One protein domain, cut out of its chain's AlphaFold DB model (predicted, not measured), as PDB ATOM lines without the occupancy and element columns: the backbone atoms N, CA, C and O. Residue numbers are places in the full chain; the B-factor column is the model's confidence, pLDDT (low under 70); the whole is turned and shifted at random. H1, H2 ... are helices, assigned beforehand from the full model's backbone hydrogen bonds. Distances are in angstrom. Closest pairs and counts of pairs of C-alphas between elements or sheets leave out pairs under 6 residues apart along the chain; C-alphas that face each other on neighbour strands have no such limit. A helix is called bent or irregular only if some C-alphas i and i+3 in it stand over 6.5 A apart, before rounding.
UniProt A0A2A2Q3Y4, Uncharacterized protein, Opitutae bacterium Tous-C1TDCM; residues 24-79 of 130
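This is residues 24 to 79 of the 130 residues of an uncharacterized protein of Opitutae bacterium Tous-C1TDCM (UniProt A0A2A2Q3Y4). Picture a loose rod built on one long helix, H1, with the chain folding back along it in two steps: first the short helix H2, slanting steeply over residues 34 to 42 of H1, and then the longer helix H3, side by side with residues 26 to 34 of H1 and running opposite to it. H2 and H3 do not meet; both pack on H1, one after the other along its length. The printed part has 56 residues with three named helices, in the order H1, H2, H3, and no named strand; its class is all helix. The whole is loose, with a radius of gyration of the C-alphas of 13.0 A, and spans 45 by 20 by 14 A.

Find C-alpha 24 at (139.503, 103.204, 118.505), where H1 begins. From there H1, residues 24 to 42, runs 26.6 A from first to last C-alpha and ends at C-alpha 42, at (158.825, 96.709, 101.471). After residues 43 to 46 look for H2, residues 47 to 54, which measures 10.4 A. After residues 55 to 61 comes H3, residues 62 to 77, which covers 22.6 A and ends at C-alpha 77, at (138.299, 117.511, 124.936). No helix is bent or irregular.

Start from H1, which touches both other helices. With its residues 26 to 34 alone it touches H3; look at the closest C-alphas, those of Gln 30 and Cys 64, 6.5 A apart. H1 and H3 stand at a shallow tilt of 11 degrees and run opposite ways. With its residues 34 to 42 alone H1 touches H2; here the closest C-alphas are those of Asn 41 and Ala 50, 5.0 A apart. H1 and H2 stand at a steep tilt of 50 degrees and run opposite ways. H2 and H3 are apart, though they follow each other in the chain. Along the backbone of H1, H2 and H3 you will find every O i to N i+4 pair within hydrogen-bond range.

The outline is a rod, and the two C-alphas farthest apart are those of Pro 46 and Pro 79, at 45.5 A. The C-alphas of the first and last printed residues, Ala 24 and Pro 79, are 18.0 A apart. The printed part has no cut. The link from H1 to H2 is tight, with 4 residues, and the link from H2 to H3 is short, with 7 residues; no link is long. In the B-factor column of this predicted model the mean pLDDT of the printed part is 85.0, and residues 78 to 79 are under 70.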
ATOM      1  N   ALA A  24     138.757 104.244 119.228       78.12
ATOM      2  CA  ALA A  24     139.503 103.204 118.505       78.12
ATOM      3  C   ALA A  24     139.558 103.454 116.981       78.12
ATOM      4  O   ALA A  24     140.330 102.819 116.262       78.12
ATOM      5  N   VAL A  25     138.791 104.430 116.482       81.56
ATOM      6  CA  VAL A  25     138.918 104.959 115.115       81.56
ATOM      7  C   VAL A  25     140.328 105.498 114.832       81.56
ATOM      8  O   VAL A  25     140.837 105.329 113.725       81.56
ATOM      9  N   TRP A  26     140.992 106.079 115.839       82.44
ATOM     10  CA  TRP A  26     142.354 106.597 115.700       82.44
ATOM     11  C   TRP A  26     143.383 105.474 115.586       82.44
ATOM     12  O   TRP A  26     144.314 105.580 114.793       82.44
ATOM     13  N   ASP A  27     143.178 104.366 116.299       82.06
ATOM     14  CA  ASP A  27     144.048 103.190 116.201       82.06
ATOM     15  C   ASP A  27     143.897 102.510 114.827       82.06
ATOM     16  O   ASP A  27     144.887 102.104 114.219       82.06
ATOM     17  N   ALA A  28     142.677 102.471 114.276       83.62
ATOM     18  CA  ALA A  28     142.443 102.004 112.910       83.62
ATOM     19  C   ALA A  28     143.132 102.903 111.866       83.62
ATOM     20  O   ALA A  28     143.785 102.398 110.952       83.62
ATOM     21  N   ALA A  29     143.038 104.228 112.016       84.94
ATOM     22  CA  ALA A  29     143.737 105.170 111.142       84.94
ATOM     23  C   ALA A  29     145.262 104.977 111.207       84.94
ATOM     24  O   ALA A  29     145.925 104.935 110.172       84.94
ATOM     25  N   GLN A  30     145.814 104.784 112.406       86.12
ATOM     26  CA  GLN A  30     147.243 104.550 112.603       86.12
ATOM     27  C   GLN A  30     147.716 103.243 111.947       86.12
ATOM     28  O   GLN A  30     148.747 103.239 111.276       86.12
ATOM     29  N   LEU A  31     146.935 102.160 112.047       87.00
ATOM     30  CA  LEU A  31     147.218 100.899 111.353       87.00
ATOM     31  C   LEU A  31     147.227 101.054 109.828       87.00
ATOM     32  O   LEU A  31     148.093 100.487 109.164       87.00
ATOM     33  N   LEU A  32     146.299 101.832 109.264       88.12
ATOM     34  CA  LEU A  32     146.267 102.095 107.821       88.12
ATOM     35  C   LEU A  32     147.496 102.885 107.363       88.12
ATOM     36  O   LEU A  32     148.093 102.565 106.334       88.12
ATOM     37  N   VAL A  33     147.900 103.887 108.143       89.06
ATOM     38  CA  VAL A  33     149.092 104.693 107.862       89.06
ATOM     39  C   VAL A  33     150.362 103.838 107.936       89.06
ATOM     40  O   VAL A  33     151.170 103.872 107.006       89.06
ATOM     41  N   TRP A  34     150.517 103.012 108.976       91.12
ATOM     42  CA  TRP A  34     151.630 102.063 109.073       91.12
ATOM     43  C   TRP A  34     151.610 101.020 107.960       91.12
ATOM     44  O   TRP A  34     152.659 100.718 107.401       91.12
ATOM     45  N   GLY A  35     150.436 100.509 107.587       89.25
ATOM     46  CA  GLY A  35     150.287  99.575 106.473       89.25
ATOM     47  C   GLY A  35     150.759 100.179 105.150       89.25
ATOM     48  O   GLY A  35     151.506  99.537 104.410       89.25
ATOM     49  N   LYS A  36     150.405 101.444 104.883       88.81
ATOM     50  CA  LYS A  36     150.905 102.179 103.716       88.81
ATOM     51  C   LYS A  36     152.424 102.357 103.769       88.81
ATOM     52  O   LYS A  36     153.100 102.026 102.799       88.81
ATOM     53  N   MET A  37     152.961 102.831 104.891       90.31
ATOM     54  CA  MET A  37     154.402 103.046 105.066       90.31
ATOM     55  C   MET A  37     155.198 101.739 104.928       90.31
ATOM     56  O   MET A  37     156.225 101.707 104.260       90.31
ATOM     57  N   PHE A  38     154.693 100.636 105.488       90.69
ATOM     58  CA  PHE A  38     155.283  99.308 105.336       90.69
ATOM     59  C   PHE A  38     155.244  98.817 103.892       90.69
ATOM     60  O   PHE A  38     156.255  98.325 103.408       90.69
ATOM     61  N   SER A  39     154.117  98.980 103.191       91.50
ATOM     62  CA  SER A  39     154.019  98.648 101.765       91.50
ATOM     63  C   SER A  39     155.038  99.432 100.937       91.50
ATOM     64  O   SER A  39     155.704  98.856 100.080       91.50
ATOM     65  N   ASP A  40     155.174 100.733 101.190       89.50
ATOM     66  CA  ASP A  40     156.102 101.594 100.457       89.50
ATOM     67  C   ASP A  40     157.567 101.215 100.764       89.50
ATOM     68  O   ASP A  40     158.375 101.090  99.843       89.50
ATOM     69  N   ASN A  41     157.896 100.906 102.024       89.19
ATOM     70  CA  ASN A  41     159.224 100.430 102.425       89.19
ATOM     71  C   ASN A  41     159.545  99.041 101.848       89.19
ATOM     72  O   ASN A  41     160.617  98.838 101.285       89.19
ATOM     73  N   ALA A  42     158.618  98.086 101.926       91.88
ATOM     74  CA  ALA A  42     158.825  96.709 101.471       91.88
ATOM     75  C   ALA A  42     159.059  96.594  99.954       91.88
ATOM     76  O   ALA A  42     159.591  95.588  99.490       91.88
ATOM     77  N   ARG A  43     158.693  97.621  99.173       93.19
ATOM     78  CA  ARG A  43     159.009  97.704  97.737       93.19
ATOM     79  C   ARG A  43     160.481  97.997  97.454       93.19
ATOM     80  O   ARG A  43     160.955  97.653  96.377       93.19
ATOM     81  N   VAL A  44     161.179  98.657  98.377       93.31
ATOM     82  CA  VAL A  44     162.545  99.167  98.163       93.31
ATOM     83  C   VAL A  44     163.582  98.541  99.093       93.31
ATOM     84  O   VAL A  44     164.776  98.710  98.866       93.31
ATOM     85  N   MET A  45     163.160  97.812 100.131       92.69
ATOM     86  CA  MET A  45     164.065  97.148 101.072       92.69
ATOM     87  C   MET A  45     163.530  95.782 101.533       92.69
ATOM     88  O   MET A  45     162.325  95.534 101.458       92.69
ATOM     89  N   PRO A  46     164.400  94.891 102.051       94.06
ATOM     90  CA  PRO A  46     163.981  93.600 102.589       94.06
ATOM     91  C   PRO A  46     162.941  93.745 103.703       94.06
ATOM     92  O   PRO A  46     163.008  94.672 104.509       94.06
ATOM     93  N   VAL A  47     162.025  92.780 103.803       89.88
ATOM     94  CA  VAL A  47     160.872  92.805 104.724       89.88
ATOM     95  C   VAL A  47     161.260  93.121 106.175       89.88
ATOM     96  O   VAL A  47     160.605  93.933 106.825       89.88
ATOM     97  N   ALA A  48     162.349  92.532 106.680       89.88
ATOM     98  CA  ALA A  48     162.828  92.786 108.041       89.88
ATOM     99  C   ALA A  48     163.296  94.241 108.241       89.88
ATOM    100  O   ALA A  48     162.992  94.855 109.263       89.88
ATOM    101  N   ALA A  49     163.986  94.813 107.251       88.00
ATOM    102  CA  ALA A  49     164.410  96.210 107.275       88.00
ATOM    103  C   ALA A  49     163.213  97.163 107.125       88.00
ATOM    104  O   ALA A  49     163.154  98.179 107.812       88.00
ATOM    105  N   ALA A  50     162.226  96.800 106.297       89.19
ATOM    106  CA  ALA A  50     160.990  97.563 106.131       89.19
ATOM    107  C   ALA A  50     160.186  97.629 107.432       89.19
ATOM    108  O   ALA A  50     159.680  98.689 107.784       89.19
ATOM    109  N   PHE A  51     160.114  96.523 108.177       89.44
ATOM    110  CA  PHE A  51     159.462  96.489 109.484       89.44
ATOM    111  C   PHE A  51     160.161  97.420 110.480       89.44
ATOM    112  O   PHE A  51     159.513  98.277 111.075       89.44
ATOM    113  N   GLN A  52     161.490  97.313 110.600       89.19
ATOM    114  CA  GLN A  52     162.278  98.195 111.466       89.19
ATOM    115  C   GLN A  52     162.099  99.670 111.085       89.19
ATOM    116  O   GLN A  52     161.901 100.506 111.954       89.19
ATOM    117  N   ALA A  53     162.099  99.991 109.789       87.19
ATOM    118  CA  ALA A  53     161.922 101.358 109.312       87.19
ATOM    119  C   ALA A  53     160.506 101.916 109.540       87.19
ATOM    120  O   ALA A  53     160.371 103.106 109.807       87.19
ATOM    121  N   THR A  54     159.456 101.094 109.432       86.69
ATOM    122  CA  THR A  54     158.062 101.531 109.635       86.69
ATOM    123  C   THR A  54     157.738 101.834 111.095       86.69
ATOM    124  O   THR A  54     156.962 102.748 111.368       86.69
ATOM    125  N   PHE A  55     158.323 101.085 112.031       85.88
ATOM    126  CA  PHE A  55     158.084 101.257 113.468       85.88
ATOM    127  C   PHE A  55     159.165 102.087 114.176       85.88
ATOM    128  O   PHE A  55     159.142 102.202 115.400       85.88
ATOM    129  N   ASP A  56     160.086 102.692 113.424       86.62
ATOM    130  CA  ASP A  56     161.095 103.609 113.949       86.62
ATOM    131  C   ASP A  56     160.455 104.973 114.291       86.62
ATOM    132  O   ASP A  56     159.993 105.679 113.384       86.62
ATOM    133  N   PRO A  57     160.429 105.392 115.573       78.62
ATOM    134  CA  PRO A  57     159.846 106.672 115.970       78.62
ATOM    135  C   PRO A  57     160.583 107.877 115.369       78.62
ATOM    136  O   PRO A  57     159.974 108.931 115.202       78.62
ATOM    137  N   ALA A  58     161.859 107.734 114.988       81.94
ATOM    138  CA  ALA A  58     162.622 108.799 114.337       81.94
ATOM    139  C   ALA A  58     162.197 109.036 112.875       81.94
ATOM    140  O   ALA A  58     162.507 110.080 112.305       81.94
ATOM    141  N   LYS A  59     161.472 108.088 112.265       78.31
ATOM    142  CA  LYS A  59     160.988 108.155 110.875       78.31
ATOM    143  C   LYS A  59     159.474 108.333 110.793       78.31
ATOM    144  O   LYS A  59     158.861 107.980 109.784       78.31
ATOM    145  N   ALA A  60     158.862 108.871 111.849       74.69
ATOM    146  CA  ALA A  60     157.427 109.094 111.893       74.69
ATOM    147  C   ALA A  60     156.971 109.951 110.702       74.69
ATOM    148  O   ALA A  60     157.439 111.064 110.470       74.69
ATOM    149  N   CYS A  61     156.032 109.407 109.934       81.38
ATOM    150  CA  CYS A  61     155.458 110.088 108.790       81.38
ATOM    151  C   CYS A  61     154.558 111.260 109.228       81.38
ATOM    152  O   CYS A  61     153.989 111.233 110.320       81.38
ATOM    153  N   GLN A  62     154.342 112.264 108.369       80.94
ATOM    154  CA  GLN A  62     153.473 113.404 108.720       80.94
ATOM    155  C   GLN A  62     152.041 112.978 109.085       80.94
ATOM    156  O   GLN A  62     151.449 113.522 110.011       80.94
ATOM    157  N   LEU A  63     151.503 111.951 108.417       80.38
ATOM    158  CA  LEU A  63     150.188 111.385 108.745       80.38
ATOM    159  C   LEU A  63     150.178 110.707 110.124       80.38
ATOM    160  O   LEU A  63     149.195 110.798 110.850       80.38
ATOM    161  N   CYS A  64     151.281 110.062 110.499       82.62
ATOM    162  CA  CYS A  64     151.476 109.411 111.789       82.62
ATOM    163  C   CYS A  64     151.443 110.460 112.915       82.62
ATOM    164  O   CYS A  64     150.760 110.275 113.922       82.62
ATOM    165  N   ALA A  65     152.134 111.586 112.706       83.88
ATOM    166  CA  ALA A  65     152.128 112.725 113.619       83.88
ATOM    167  C   ALA A  65     150.737 113.371 113.722       83.88
ATOM    168  O   ALA A  65     150.262 113.615 114.828       83.88
ATOM    169  N   GLY A  66     150.045 113.558 112.592       84.25
ATOM    170  CA  GLY A  66     148.686 114.106 112.575       84.25
ATOM    171  C   GLY A  66     147.670 113.235 113.325       84.25
ATOM    172  O   GLY A  66     146.836 113.758 114.061       84.25
ATOM    173  N   VAL A  67     147.757 111.903 113.213       84.06
ATOM    174  CA  VAL A  67     146.908 110.985 113.998       84.06
ATOM    175  C   VAL A  67     147.223 111.079 115.494       84.06
ATOM    176  O   VAL A  67     146.300 111.084 116.311       84.06
ATOM    177  N   ALA A  68     148.500 111.194 115.870       83.56
ATOM    178  CA  ALA A  68     148.900 111.363 117.267       83.56
ATOM    179  C   ALA A  68     148.375 112.684 117.858       83.56
ATOM    180  O   ALA A  68     147.808 112.691 118.950       83.56
ATOM    181  N   GLU A  69     148.488 113.783 117.112       85.56
ATOM    182  CA  GLU A  69     147.965 115.092 117.507       85.56
ATOM    183  C   GLU A  69     146.436 115.087 117.640       85.56
ATOM    184  O   GLU A  69     145.890 115.591 118.626       85.56
ATOM    185  N   ALA A  70     145.730 114.468 116.691       84.12
ATOM    186  CA  ALA A  70     144.278 114.344 116.746       84.12
ATOM    187  C   ALA A  70     143.820 113.516 117.960       84.12
ATOM    188  O   ALA A  70     142.863 113.888 118.642       84.12
ATOM    189  N   LYS A  71     144.541 112.434 118.285       83.62
ATOM    190  CA  LYS A  71     144.284 111.603 119.471       83.62
ATOM    191  C   LYS A  71     144.508 112.379 120.771       83.62
ATOM    192  O   LYS A  71     143.693 112.274 121.687       83.62
ATOM    193  N   GLU A  72     145.563 113.186 120.851       84.38
ATOM    194  CA  GLU A  72     145.828 114.051 122.008       84.38
ATOM    195  C   GLU A  72     144.801 115.182 122.147       84.38
ATOM    196  O   GLU A  72     144.324 115.465 123.247       84.38
ATOM    197  N   THR A  73     144.377 115.782 121.036       84.75
ATOM    198  CA  THR A  73     143.320 116.802 121.032       84.75
ATOM    199  C   THR A  73     141.994 116.219 121.519       84.75
ATOM    200  O   THR A  73     141.359 116.790 122.406       84.75
ATOM    201  N   ALA A  74     141.619 115.034 121.028       80.75
ATOM    202  CA  ALA A  74     140.423 114.326 121.477       80.75
ATOM    203  C   ALA A  74     140.483 113.974 122.976       80.75
ATOM    204  O   ALA A  74     139.481 114.092 123.678       80.75
ATOM    205  N   ARG A  75     141.661 113.597 123.498       79.00
ATOM    206  CA  ARG A  75     141.864 113.361 124.939       79.00
ATOM    207  C   ARG A  75     141.640 114.613 125.776       79.00
ATOM    208  O   ARG A  75     141.015 114.525 126.827       79.00
ATOM    209  N   ARG A  76     142.120 115.770 125.320       81.25
ATOM    210  CA  ARG A  76     141.956 117.052 126.030       81.25
ATOM    211  C   ARG A  76     140.512 117.554 126.036       81.25
ATOM    212  O   ARG A  76     140.133 118.283 126.943       81.25
ATOM    213  N   GLN A  77     139.721 117.170 125.036       77.50
ATOM    214  CA  GLN A  77     138.299 117.511 124.936       77.50
ATOM    215  C   GLN A  77     137.399 116.633 125.821       77.50
ATOM    216  O   GLN A  77     136.234 116.974 126.030       77.50
ATOM    217  N   LEU A  78     137.910 115.519 126.353       68.69
ATOM    218  CA  LEU A  78     137.171 114.695 127.306       68.69
ATOM    219  C   LEU A  78     137.181 115.359 128.696       68.69
ATOM    220  O   LEU A  78     138.241 115.789 129.157       68.69
ATOM    221  N   PRO A  79     136.035 115.418 129.404       65.81
ATOM    222  CA  PRO A  79     136.003 115.901 130.777       65.81
ATOM    223  C   PRO A  79     136.942 115.052 131.640       65.81
ATOM    224  O   PRO A  79     136.760 113.838 131.744       65.81
TER     225      PRO A  79